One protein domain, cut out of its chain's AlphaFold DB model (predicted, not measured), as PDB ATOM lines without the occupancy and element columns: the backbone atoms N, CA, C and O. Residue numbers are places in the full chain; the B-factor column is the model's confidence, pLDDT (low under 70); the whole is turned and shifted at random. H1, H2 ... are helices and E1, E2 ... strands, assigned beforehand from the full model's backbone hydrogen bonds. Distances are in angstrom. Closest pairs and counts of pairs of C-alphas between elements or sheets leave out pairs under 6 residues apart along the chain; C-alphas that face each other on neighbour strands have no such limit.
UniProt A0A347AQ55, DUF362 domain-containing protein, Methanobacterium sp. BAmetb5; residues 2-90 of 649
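This is residues 2 to 90 of the 649 residues of the protein "DUF362 domain-containing protein" of Methanobacterium sp. BAmetb5 (UniProt A0A347AQ55). What is the main picture? The short helix H2 sits in the middle, with H4 and strand E2 packed on it and E1 side by side with E2. H1 makes one end of the long axis, and H3 reaches toward the other, where the loop at Ser 58 lies. What is it made of? The printed part has 89 residues, under half of them in named elements, in the order E1 H1 H2 H3 H4 E2; the class is mostly helix, and the sheet E1 = E2 is parallel. How large is it? It is compact, with a radius of gyration of the C-alphas of 13.2 A, yet elongated, spanning 43 by 26 by 20 A.

Where does it begin? E1, residues 2 to 5, starts at C-alpha 2 (37.801, -46.314, 4.697). Where are the helices? H1 is residues 10 to 21, 16.1 A long; H2 is 27 to 32; H3 is 44 to 54, 15.3 A; H4 is 67 to 71. Where is the last strand? E2, residues 86 to 89, ends at C-alpha 89 (46.421, -52.261, 1.189).

How do the strands pair? E1 and E2 are parallel at 19 degrees, with N 3 and O 86 3.0 A apart, within hydrogen-bond range. With H1 to H4 between them they form a strand-helix-strand unit, two parallel neighbour strands joined through helices. What touches H2, the hub? H1 touches it with residues 10 to 14 alone, about perpendicular at 81 degrees, the C-alphas of Ala 14 and Ser 27 being closest at 5.0 A. H4 touches it, closest C-alphas Ala 29 and Val 71, 4.2 A; H3 only just touches it, with 3 pairs of C-alphas within 8 A, closest Glu 32 and Phe 44, 4.5 A. Are the helix backbones complete? In H1, H2, H3 and H4 every O i to N i+4 pair is within hydrogen-bond range.

Which C-alphas are farthest apart? Those of Gln 19 and Ser 58, 43.1 A. Is it unbroken and confident? The printed part has no cut, and no printed residue has a pLDDT under 70. Which links are long? Those from H2 to H3, H3 to H4 and H4 to E2.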
ATOM      1  N   ALA A   2      36.475 -45.911   5.153       85.94
ATOM      2  CA  ALA A   2      37.801 -46.314   4.697       85.94
ATOM      3  C   ALA A   2      37.690 -46.983   3.328       85.94
ATOM      4  O   ALA A   2      36.627 -47.511   2.998       85.94
ATOM      5  N   LEU A   3      38.781 -46.974   2.565       89.69
ATOM      6  CA  LEU A   3      38.916 -47.757   1.344       89.69
ATOM      7  C   LEU A   3      39.910 -48.889   1.604       89.69
ATOM      8  O   LEU A   3      41.027 -48.637   2.049       89.69
ATOM      9  N   GLY A   4      39.506 -50.122   1.332       90.88
ATOM     10  CA  GLY A   4      40.404 -51.268   1.300       90.88
ATOM     11  C   GLY A   4      40.537 -51.752  -0.133       90.88
ATOM     12  O   GLY A   4      39.532 -51.864  -0.828       90.88
ATOM     13  N   GLU A   5      41.757 -52.034  -0.565       91.31
ATOM     14  CA  GLU A   5      42.014 -52.541  -1.906       91.31
ATOM     15  C   GLU A   5      43.067 -53.646  -1.865       91.31
ATOM     16  O   GLU A   5      43.988 -53.621  -1.047       91.31
ATOM     17  N   ALA A   6      42.877 -54.658  -2.705       89.12
ATOM     18  CA  ALA A   6      43.567 -55.937  -2.622       89.12
ATOM     19  C   ALA A   6      44.081 -56.417  -3.987       89.12
ATOM     20  O   ALA A   6      44.269 -57.622  -4.205       89.12
ATOM     21  N   SER A   7      44.308 -55.482  -4.914       86.81
ATOM     22  CA  SER A   7      44.869 -55.789  -6.223       86.81
ATOM     23  C   SER A   7      46.188 -56.534  -6.103       86.81
ATOM     24  O   SER A   7      47.127 -56.118  -5.415       86.81
ATOM     25  N   THR A   8      46.254 -57.610  -6.868       83.81
ATOM     26  CA  THR A   8      47.398 -58.493  -7.039       83.81
ATOM     27  C   THR A   8      48.637 -57.738  -7.561       83.81
ATOM     28  O   THR A   8      49.756 -58.064  -7.184       83.81
ATOM     29  N   SER A   9      48.455 -56.643  -8.318       81.56
ATOM     30  CA  SER A   9      49.538 -55.848  -8.931       81.56
ATOM     31  C   SER A   9      49.947 -54.585  -8.158       81.56
ATOM     32  O   SER A   9      50.802 -53.826  -8.615       81.56
ATOM     33  N   SER A  10      49.363 -54.332  -6.985       88.31
ATOM     34  CA  SER A  10      49.604 -53.118  -6.184       88.31
ATOM     35  C   SER A  10      51.087 -52.862  -5.872       88.31
ATOM     36  O   SER A  10      51.599 -51.766  -6.105       88.31
ATOM     37  N   LEU A  11      51.791 -53.885  -5.384       87.94
ATOM     38  CA  LEU A  11      53.218 -53.840  -5.038       87.94
ATOM     39  C   LEU A  11      54.115 -53.653  -6.267       87.94
ATOM     40  O   LEU A  11      55.085 -52.892  -6.220       87.94
ATOM     41  N   LEU A  12      53.768 -54.317  -7.371       85.69
ATOM     42  CA  LEU A  12      54.452 -54.174  -8.655       85.69
ATOM     43  C   LEU A  12      54.376 -52.722  -9.138       85.69
ATOM     44  O   LEU A  12      55.402 -52.095  -9.395       85.69
ATOM     45  N   MET A  13      53.164 -52.164  -9.191       89.25
ATOM     46  CA  MET A  13      52.940 -50.791  -9.641       89.25
ATOM     47  C   MET A  13      53.647 -49.776  -8.742       89.25
ATOM     48  O   MET A  13      54.242 -48.826  -9.245       89.25
ATOM     49  N   ALA A  14      53.653 -50.000  -7.426       91.38
ATOM     50  CA  ALA A  14      54.397 -49.171  -6.482       91.38
ATOM     51  C   ALA A  14      55.911 -49.194  -6.759       91.38
ATOM     52  O   ALA A  14      56.570 -48.152  -6.723       91.38
ATOM     53  N   THR A  15      56.462 -50.364  -7.091       88.88
ATOM     54  CA  THR A  15      57.889 -50.532  -7.405       88.88
ATOM     55  C   THR A  15      58.261 -49.817  -8.703       88.88
ATOM     56  O   THR A  15      59.180 -48.996  -8.703       88.88
ATOM     57  N   ILE A  16      57.503 -50.043  -9.780       85.31
ATOM     58  CA  ILE A  16      57.717 -49.385 -11.082       85.31
ATOM     59  C   ILE A  16      57.587 -47.864 -10.944       85.31
ATOM     60  O   ILE A  16      58.458 -47.111 -11.380       85.31
ATOM     61  N   ALA A  17      56.529 -47.390 -10.279       89.62
ATOM     62  CA  ALA A  17      56.324 -45.964 -10.056       89.62
ATOM     63  C   ALA A  17      57.449 -45.346  -9.216       89.62
ATOM     64  O   ALA A  17      57.834 -44.205  -9.466       89.62
ATOM     65  N   SER A  18      58.006 -46.088  -8.252       90.19
ATOM     66  CA  SER A  18      59.141 -45.619  -7.450       90.19
ATOM     67  C   SER A  18      60.399 -45.413  -8.290       90.19
ATOM     68  O   SER A  18      61.089 -44.404  -8.130       90.19
ATOM     69  N   GLN A  19      60.685 -46.350  -9.198       85.31
ATOM     70  CA  GLN A  19      61.806 -46.242 -10.132       85.31
ATOM     71  C   GLN A  19      61.635 -45.020 -11.042       85.31
ATOM     72  O   GLN A  19      62.547 -44.203 -11.141       85.31
ATOM     73  N   TYR A  20      60.445 -44.844 -11.626       84.31
ATOM     74  CA  TYR A  20      60.144 -43.702 -12.493       84.31
ATOM     75  C   TYR A  20      60.217 -42.357 -11.751       84.31
ATOM     76  O   TYR A  20      60.783 -41.390 -12.253       84.31
ATOM     77  N   ALA A  21      59.663 -42.289 -10.538       87.56
ATOM     78  CA  ALA A  21      59.629 -41.063  -9.745       87.56
ATOM     79  C   ALA A  21      60.970 -40.733  -9.058       87.56
ATOM     80  O   ALA A  21      61.098 -39.653  -8.479       87.56
ATOM     81  N   GLY A  22      61.944 -41.652  -9.057       88.50
ATOM     82  CA  GLY A  22      63.226 -41.487  -8.360       88.50
ATOM     83  C   GLY A  22      63.107 -41.399  -6.830       88.50
ATOM     84  O   GLY A  22      64.015 -40.906  -6.161       88.50
ATOM     85  N   ARG A  23      61.978 -41.838  -6.264       92.81
ATOM     86  CA  ARG A  23      61.678 -41.839  -4.823       92.81
ATOM     87  C   ARG A  23      60.670 -42.932  -4.503       92.81
ATOM     88  O   ARG A  23      59.960 -43.388  -5.387       92.81
ATOM     89  N   THR A  24      60.527 -43.293  -3.234       92.94
ATOM     90  CA  THR A  24      59.520 -44.277  -2.823       92.94
ATOM     91  C   THR A  24      58.094 -43.787  -3.107       92.94
ATOM     92  O   THR A  24      57.687 -42.709  -2.660       92.94
ATOM     93  N   ILE A  25      57.341 -44.619  -3.822       94.69
ATOM     94  CA  ILE A  25      55.892 -44.582  -4.008       94.69
ATOM     95  C   ILE A  25      55.337 -45.831  -3.318       94.69
ATOM     96  O   ILE A  25      55.743 -46.948  -3.624       94.69
ATOM     97  N   THR A  26      54.456 -45.650  -2.335       94.75
ATOM     98  CA  THR A  26      53.802 -46.760  -1.622       94.75
ATOM     99  C   THR A  26      52.662 -47.332  -2.466       94.75
ATOM    100  O   THR A  26      52.183 -46.672  -3.389       94.75
ATOM    101  N   SER A  27      52.184 -48.543  -2.160       94.19
ATOM    102  CA  SER A  27      50.966 -49.044  -2.809       94.19
ATOM    103  C   SER A  27      49.773 -48.151  -2.477       94.19
ATOM    104  O   SER A  27      49.070 -47.737  -3.383       94.19
ATOM    105  N   GLU A  28      49.619 -47.697  -1.239       95.62
ATOM    106  CA  GLU A  28      48.561 -46.756  -0.865       95.62
ATOM    107  C   GLU A  28      48.632 -45.439  -1.674       95.62
ATOM    108  O   GLU A  28      47.595 -44.901  -2.061       95.62
ATOM    109  N   ALA A  29      49.827 -44.958  -2.041       95.50
ATOM    110  CA  ALA A  29      49.986 -43.829  -2.964       95.50
ATOM    111  C   ALA A  29      49.534 -44.145  -4.404       95.50
ATOM    112  O   ALA A  29      48.963 -43.274  -5.063       95.50
ATOM    113  N   ILE A  30      49.740 -45.376  -4.893       95.56
ATOM    114  CA  ILE A  30      49.147 -45.846  -6.161       95.56
ATOM    115  C   ILE A  30      47.617 -45.812  -6.077       95.56
ATOM    116  O   ILE A  30      46.941 -45.486  -7.051       95.56
ATOM    117  N   PHE A  31      47.055 -46.113  -4.910       95.31
ATOM    118  CA  PHE A  31      45.610 -46.222  -4.739       95.31
ATOM    119  C   PHE A  31      44.977 -44.829  -4.708       95.31
ATOM    120  O   PHE A  31      43.998 -44.565  -5.410       95.31
ATOM    121  N   GLU A  32      45.606 -43.900  -3.978       95.38
ATOM    122  CA  GLU A  32      45.299 -42.468  -4.054       95.38
ATOM    123  C   GLU A  32      45.401 -41.950  -5.492       95.38
ATOM    124  O   GLU A  32      44.615 -41.112  -5.923       95.38
ATOM    125  N   GLY A  33      46.359 -42.447  -6.270       93.81
ATOM    126  CA  GLY A  33      46.574 -42.015  -7.646       93.81
ATOM    127  C   GLY A  33      47.266 -40.653  -7.775       93.81
ATOM    128  O   GLY A  33      47.442 -40.142  -8.885       93.81
ATOM    129  N   ARG A  34      47.640 -40.051  -6.638       94.00
ATOM    130  CA  ARG A  34      48.397 -38.805  -6.537       94.00
ATOM    131  C   ARG A  34      49.343 -38.866  -5.338       94.00
ATOM    132  O   ARG A  34      48.944 -39.242  -4.243       94.00
ATOM    133  N   SER A  35      50.593 -38.450  -5.539       91.62
ATOM    134  CA  SER A  35      51.596 -38.274  -4.483       91.62
ATOM    135  C   SER A  35      52.537 -37.138  -4.883       91.62
ATOM    136  O   SER A  35      53.354 -37.310  -5.781       91.62
ATOM    137  N   GLY A  36      52.436 -35.962  -4.256       87.69
ATOM    138  CA  GLY A  36      53.178 -34.775  -4.708       87.69
ATOM    139  C   GLY A  36      52.915 -34.468  -6.191       87.69
ATOM    140  O   GLY A  36      51.760 -34.257  -6.574       87.69
ATOM    141  N   ASP A  37      53.980 -34.496  -6.999       86.50
ATOM    142  CA  ASP A  37      53.943 -34.285  -8.457       86.50
ATOM    143  C   ASP A  37      53.704 -35.575  -9.262       86.50
ATOM    144  O   ASP A  37      53.521 -35.526 -10.477       86.50
ATOM    145  N   PHE A  38      53.690 -36.740  -8.605       86.06
ATOM    146  CA  PHE A  38      53.316 -37.996  -9.246       86.06
ATOM    147  C   PHE A  38      51.792 -38.070  -9.384       86.06
ATOM    148  O   PHE A  38      51.069 -37.976  -8.387       86.06
ATOM    149  N   TYR A  39      51.331 -38.282 -10.617       89.69
ATOM    150  CA  TYR A  39      49.946 -38.585 -10.969       89.69
ATOM    151  C   TYR A  39      49.915 -39.909 -11.733       89.69
ATOM    152  O   TYR A  39      50.591 -40.054 -12.750       89.69
ATOM    153  N   GLY A  40      49.127 -40.863 -11.247       82.06
ATOM    154  CA  GLY A  40      49.022 -42.205 -11.818       82.06
ATOM    155  C   GLY A  40      48.568 -43.217 -10.771       82.06
ATOM    156  O   GLY A  40      48.827 -43.025  -9.590       82.06
ATOM    157  N   GLY A  41      47.879 -44.283 -11.187       87.75
ATOM    158  CA  GLY A  41      47.261 -45.266 -10.287       87.75
ATOM    159  C   GLY A  41      45.731 -45.257 -10.374       87.75
ATOM    160  O   GLY A  41      45.187 -44.941 -11.430       87.75
ATOM    161  N   TRP A  42      45.025 -45.614  -9.295       89.62
ATOM    162  CA  TRP A  42      43.555 -45.768  -9.326       89.62
ATOM    163  C   TRP A  42      42.765 -44.474  -9.136       89.62
ATOM    164  O   TRP A  42      41.583 -44.427  -9.465       89.62
ATOM    165  N   GLY A  43      43.411 -43.405  -8.667       92.38
ATOM    166  CA  GLY A  43      42.831 -42.062  -8.694       92.38
ATOM    167  C   GLY A  43      41.828 -41.764  -7.580       92.38
ATOM    168  O   GLY A  43      40.984 -40.883  -7.753       92.38
ATOM    169  N   PHE A  44      41.907 -42.437  -6.427       93.75
ATOM    170  CA  PHE A  44      41.009 -42.158  -5.300       93.75
ATOM    171  C   PHE A  44      41.098 -40.713  -4.778       93.75
ATOM    172  O   PHE A  44      40.109 -40.162  -4.296       93.75
ATOM    173  N   TYR A  45      42.232 -40.038  -4.959       95.25
ATOM    174  CA  TYR A  45      42.381 -38.612  -4.687       95.25
ATOM    175  C   TYR A  45      41.282 -37.779  -5.368       95.25
ATOM    176  O   TYR A  45      40.739 -36.853  -4.762       95.25
ATOM    177  N   PHE A  46      40.900 -38.120  -6.602       94.00
ATOM    178  CA  PHE A  46      39.836 -37.417  -7.321       94.00
ATOM    179  C   PHE A  46      38.452 -37.696  -6.727       94.00
ATOM    180  O   PHE A  46      37.606 -36.806  -6.722       94.00
ATOM    181  N   VAL A  47      38.242 -38.880  -6.145       92.38
ATOM    182  CA  VAL A  47      37.032 -39.189  -5.370       92.38
ATOM    183  C   VAL A  47      36.976 -38.322  -4.112       92.38
ATOM    184  O   VAL A  47      35.941 -37.721  -3.834       92.38
ATOM    185  N   ARG A  48      38.093 -38.169  -3.385       93.38
ATOM    186  CA  ARG A  48      38.160 -37.267  -2.221       93.38
ATOM    187  C   ARG A  48      37.822 -35.824  -2.602       93.38
ATOM    188  O   ARG A  48      37.059 -35.174  -1.891       93.38
ATOM    189  N   GLN A  49      38.364 -35.331  -3.718       94.56
ATOM    190  CA  GLN A  49      38.059 -33.984  -4.219       94.56
ATOM    191  C   GLN A  49      36.584 -33.837  -4.581       94.56
ATOM    192  O   GLN A  49      35.937 -32.902  -4.118       94.56
ATOM    193  N   TYR A  50      36.035 -34.801  -5.323       94.25
ATOM    194  CA  TYR A  50      34.619 -34.812  -5.668       94.25
ATOM    195  C   TYR A  50      33.741 -34.740  -4.414       94.25
ATOM    196  O   TYR A  50      32.881 -33.868  -4.315       94.25
ATOM    197  N   LEU A  51      33.997 -35.589  -3.414       91.75
ATOM    198  CA  LEU A  51      33.252 -35.573  -2.155       91.75
ATOM    199  C   LEU A  51      33.376 -34.221  -1.443       91.75
ATOM    200  O   LEU A  51      32.368 -33.653  -1.036       91.75
ATOM    201  N   LYS A  52      34.586 -33.659  -1.356       91.69
ATOM    202  CA  LYS A  52      34.825 -32.358  -0.719       91.69
ATOM    203  C   LYS A  52      34.038 -31.228  -1.386       91.69
ATOM    204  O   LYS A  52      33.499 -30.372  -0.690       91.69
ATOM    205  N   GLU A  53      33.976 -31.219  -2.713       93.25
ATOM    206  CA  GLU A  53      33.265 -30.198  -3.491       93.25
ATOM    207  C   GLU A  53      31.739 -30.338  -3.412       93.25
ATOM    208  O   GLU A  53      31.024 -29.347  -3.554       93.25
ATOM    209  N   HIS A  54      31.240 -31.554  -3.171       92.94
ATOM    210  CA  HIS A  54      29.809 -31.874  -3.206       92.94
ATOM    211  C   HIS A  54      29.194 -32.106  -1.820       92.94
ATOM    212  O   HIS A  54      27.989 -32.342  -1.708       92.94
ATOM    213  N   HIS A  55      29.987 -32.015  -0.749       89.06
ATOM    214  CA  HIS A  55      29.472 -32.031   0.612       89.06
ATOM    215  C   HIS A  55      28.487 -30.867   0.837       89.06
ATOM    216  O   HIS A  55      28.768 -29.726   0.459       89.06
ATOM    217  N   PRO A  56      27.332 -31.111   1.490       88.06
ATOM    218  CA  PRO A  56      26.464 -30.032   1.942       88.06
ATOM    219  C   PRO A  56      27.241 -29.054   2.829       88.06
ATOM    220  O   PRO A  56      28.093 -29.470   3.608       88.06
ATOM    221  N   ALA A  57      26.890 -27.768   2.804       82.75
ATOM    222  CA  ALA A  57      27.579 -26.744   3.602       82.75
ATOM    223  C   ALA A  57      27.565 -27.006   5.127       82.75
ATOM    224  O   ALA A  57      28.344 -26.410   5.864       82.75
ATOM    225  N   SER A  58      26.671 -27.875   5.608       88.31
ATOM    226  CA  SER A  58      26.578 -28.308   7.007       88.31
ATOM    227  C   SER A  58      27.436 -29.532   7.349       88.31
ATOM    228  O   SER A  58      27.435 -29.955   8.502       88.31
ATOM    229  N   HIS A  59      28.100 -30.151   6.371       87.25
ATOM    230  CA  HIS A  59      28.903 -31.352   6.574       87.25
ATOM    231  C   HIS A  59      30.247 -30.997   7.217       87.25
ATOM    232  O   HIS A  59      30.929 -30.080   6.764       87.25
ATOM    233  N   THR A  60      30.636 -31.714   8.270       87.88
ATOM    234  CA  THR A  60      31.878 -31.447   9.017       87.88
ATOM    235  C   THR A  60      33.054 -32.314   8.587       87.88
ATOM    236  O   THR A  60      34.190 -31.998   8.939       87.88
ATOM    237  N   ASP A  61      32.811 -33.398   7.848       87.50
ATOM    238  CA  ASP A  61      33.899 -34.267   7.397       87.50
ATOM    239  C   ASP A  61      34.654 -33.621   6.234       87.50
ATOM    240  O   ASP A  61      34.039 -33.143   5.273       87.50
ATOM    241  N   ASP A  62      35.983 -33.673   6.303       91.31
ATOM    242  CA  ASP A  62      36.880 -33.343   5.197       91.31
ATOM    243  C   ASP A  62      37.437 -34.649   4.604       91.31
ATOM    244  O   ASP A  62      38.276 -35.295   5.238       91.31
ATOM    245  N   PRO A  63      37.012 -35.053   3.390       92.62
ATOM    246  CA  PRO A  63      37.528 -36.240   2.712       92.62
ATOM    247  C   PRO A  63      39.032 -36.195   2.421       92.62
ATOM    248  O   PRO A  63      39.594 -37.220   2.045       92.62
ATOM    249  N   LEU A  64      39.704 -35.046   2.567       94.19
ATOM    250  CA  LEU A  64      41.164 -34.951   2.465       94.19
ATOM    251  C   LEU A  64      41.894 -35.270   3.772       94.19
ATOM    252  O   LEU A  64      43.101 -35.515   3.737       94.19
ATOM    253  N   ASN A  65      41.201 -35.335   4.912       95.56
ATOM    254  CA  ASN A  65      41.819 -35.810   6.146       95.56
ATOM    255  C   ASN A  65      42.279 -37.263   5.969       95.56
ATOM    256  O   ASN A  65      41.500 -38.137   5.589       95.56
ATOM    257  N   GLY A  66      43.557 -37.519   6.257       95.31
ATOM    258  CA  GLY A  66      44.195 -38.825   6.068       95.31
ATOM    259  C   GLY A  66      44.867 -39.035   4.708       95.31
ATOM    260  O   GLY A  66      45.535 -40.052   4.545       95.31
ATOM    261  N   TYR A  67      44.756 -38.099   3.754       96.44
ATOM    262  CA  TYR A  67      45.412 -38.215   2.440       96.44
ATOM    263  C   TYR A  67      46.940 -38.335   2.566       96.44
ATOM    264  O   TYR A  67      47.518 -39.312   2.101       96.44
ATOM    265  N   GLU A  68      47.595 -37.400   3.260       96.19
ATOM    266  CA  GLU A  68      49.060 -37.431   3.430       96.19
ATOM    267  C   GLU A  68      49.531 -38.669   4.207       96.19
ATOM    268  O   GLU A  68      50.591 -39.226   3.922       96.19
ATOM    269  N   ASP A  69      48.733 -39.135   5.173       96.62
ATOM    270  CA  ASP A  69      49.029 -40.365   5.906       96.62
ATOM    271  C   ASP A  69      48.905 -41.605   5.001       96.62
ATOM    272  O   ASP A  69      49.782 -42.468   5.035       96.62
ATOM    273  N   SER A  70      47.872 -41.654   4.153       95.75
ATOM    274  CA  SER A  70      47.648 -42.731   3.179       95.75
ATOM    275  C   SER A  70      48.764 -42.762   2.133       95.75
ATOM    276  O   SER A  70      49.390 -43.799   1.944       95.75
ATOM    277  N   VAL A  71      49.119 -41.622   1.528       95.94
ATOM    278  CA  VAL A  71      50.240 -41.523   0.572       95.94
ATOM    279  C   VAL A  71      51.562 -41.965   1.206       95.94
ATOM    280  O   VAL A  71      52.365 -42.647   0.567       95.94
ATOM    281  N   ALA A  72      51.797 -41.622   2.472       95.19
ATOM    282  CA  ALA A  72      52.988 -42.050   3.202       95.19
ATOM    283  C   ALA A  72      52.977 -43.544   3.586       95.19
ATOM    284  O   ALA A  72      53.969 -44.028   4.132       95.19
ATOM    285  N   GLY A  73      51.882 -44.273   3.336       93.31
ATOM    286  CA  GLY A  73      51.707 -45.666   3.751       93.31
ATOM    287  C   GLY A  73      51.657 -45.836   5.272       93.31
ATOM    288  O   GLY A  73      51.997 -46.903   5.791       93.31
ATOM    289  N   LYS A  74      51.289 -44.782   6.016       95.25
ATOM    290  CA  LYS A  74      51.136 -44.869   7.469       95.25
ATOM    291  C   LYS A  74      49.887 -45.667   7.794       95.25
ATOM    292  O   LYS A  74      48.796 -45.376   7.310       95.25
ATOM    293  N   TYR A  75      50.060 -46.638   8.674       94.50
ATOM    294  CA  TYR A  75      48.991 -47.526   9.074       94.50
ATOM    295  C   TYR A  75      48.400 -47.092  10.416       94.50
ATOM    296  O   TYR A  75      49.117 -47.021  11.414       94.50
ATOM    297  N   PHE A  76      47.094 -46.841  10.433       94.94
ATOM    298  CA  PHE A  76      46.298 -46.640  11.641       94.94
ATOM    299  C   PHE A  76      45.145 -47.641  11.600       94.94
ATOM    300  O   PHE A  76      44.439 -47.652  10.599       94.94
ATOM    301  N   PRO A  77      44.922 -48.478  12.624       94.94
ATOM    302  CA  PRO A  77      43.704 -49.280  12.697       94.94
ATOM    303  C   PRO A  77      42.448 -48.386  12.608       94.94
ATOM    304  O   PRO A  77      42.493 -47.239  13.060       94.94
ATOM    305  N   PRO A  78      41.306 -48.857  12.068       94.25
ATOM    306  CA  PRO A  78      40.123 -48.016  11.870       94.25
ATOM    307  C   PRO A  78      39.603 -47.354  13.142       94.25
ATOM    308  O   PRO A  78      39.147 -46.216  13.085       94.25
ATOM    309  N   GLY A  79      39.702 -48.031  14.288       94.56
ATOM    310  CA  GLY A  79      39.317 -47.470  15.581       94.56
ATOM    311  C   GLY A  79      40.219 -46.334  16.074       94.56
ATOM    312  O   GLY A  79      39.822 -45.561  16.942       94.56
ATOM    313  N   GLU A  80      41.409 -46.196  15.487       95.06
ATOM    314  CA  GLU A  80      42.415 -45.173  15.799       95.06
ATOM    315  C   GLU A  80      42.577 -44.145  14.664       95.06
ATOM    316  O   GLU A  80      43.317 -43.167  14.789       95.06
ATOM    317  N   ALA A  81      41.880 -44.331  13.538       93.88
ATOM    318  CA  ALA A  81      41.915 -43.409  12.405       93.88
ATOM    319  C   ALA A  81      41.193 -42.077  12.699       93.88
ATOM    320  O   ALA A  81      41.458 -41.080  12.028       93.88
ATOM    321  N   GLU A  82      40.347 -42.021  13.732       90.75
ATOM    322  CA  GLU A  82      39.577 -40.833  14.130       90.75
ATOM    323  C   GLU A  82      38.759 -40.250  12.956       90.75
ATOM    324  O   GLU A  82      37.903 -40.931  12.395       90.75
ATOM    325  N   ASN A  83      39.003 -38.993  12.571       91.19
ATOM    326  CA  ASN A  83      38.305 -38.286  11.494       91.19
ATOM    327  C   ASN A  83      38.990 -38.419  10.119       91.19
ATOM    328  O   ASN A  83      38.719 -37.622   9.216       91.19
ATOM    329  N   ARG A  84      39.909 -39.378   9.961       94.06
ATOM    330  CA  ARG A  84      40.676 -39.588   8.728       94.06
ATOM    331  C   ARG A  84      40.004 -40.634   7.845       94.06
ATOM    332  O   ARG A  84      39.701 -41.740   8.285       94.06
ATOM    333  N   LEU A  85      39.827 -40.301   6.570       94.25
ATOM    334  CA  LEU A  85      39.496 -41.272   5.532       94.25
ATOM    335  C   LEU A  85      40.806 -41.934   5.098       94.25
ATOM    336  O   LEU A  85      41.610 -41.314   4.404       94.25
ATOM    337  N   MET A  86      41.033 -43.167   5.542       95.44
ATOM    338  CA  MET A  86      42.259 -43.922   5.264       95.44
ATOM    339  C   MET A  86      42.080 -44.871   4.079       95.44
ATOM    340  O   MET A  86      41.001 -45.448   3.899       95.44
ATOM    341  N   ILE A  87      43.154 -45.054   3.311       95.38
ATOM    342  CA  ILE A  87      43.286 -46.147   2.346       95.38
ATOM    343  C   ILE A  87      44.163 -47.251   2.939       95.38
ATOM    344  O   ILE A  87      45.210 -46.969   3.519       95.38
ATOM    345  N   TYR A  88      43.754 -48.503   2.745       94.69
ATOM    346  CA  TYR A  88      44.479 -49.682   3.194       94.69
ATOM    347  C   TYR A  88      44.783 -50.640   2.044       94.69
ATOM    348  O   TYR A  88      43.894 -51.012   1.276       94.69
ATOM    349  N   ASP A  89      46.031 -51.105   1.989       94.56
ATOM    350  CA  ASP A  89      46.421 -52.261   1.189       94.56
ATOM    351  C   ASP A  89      46.121 -53.556   1.942       94.56
ATOM    352  O   ASP A  89      46.839 -53.960   2.862       94.56
ATOM    353  N   LEU A  90      45.034 -54.210   1.534       94.50
ATOM    354  CA  LEU A  90      44.530 -55.429   2.154       94.50
ATOM    355  C   LEU A  90      45.450 -56.635   1.920       94.50
ATOM    356  O   LEU A  90      45.284 -57.662   2.576       94.50
TER     357      LEU A  90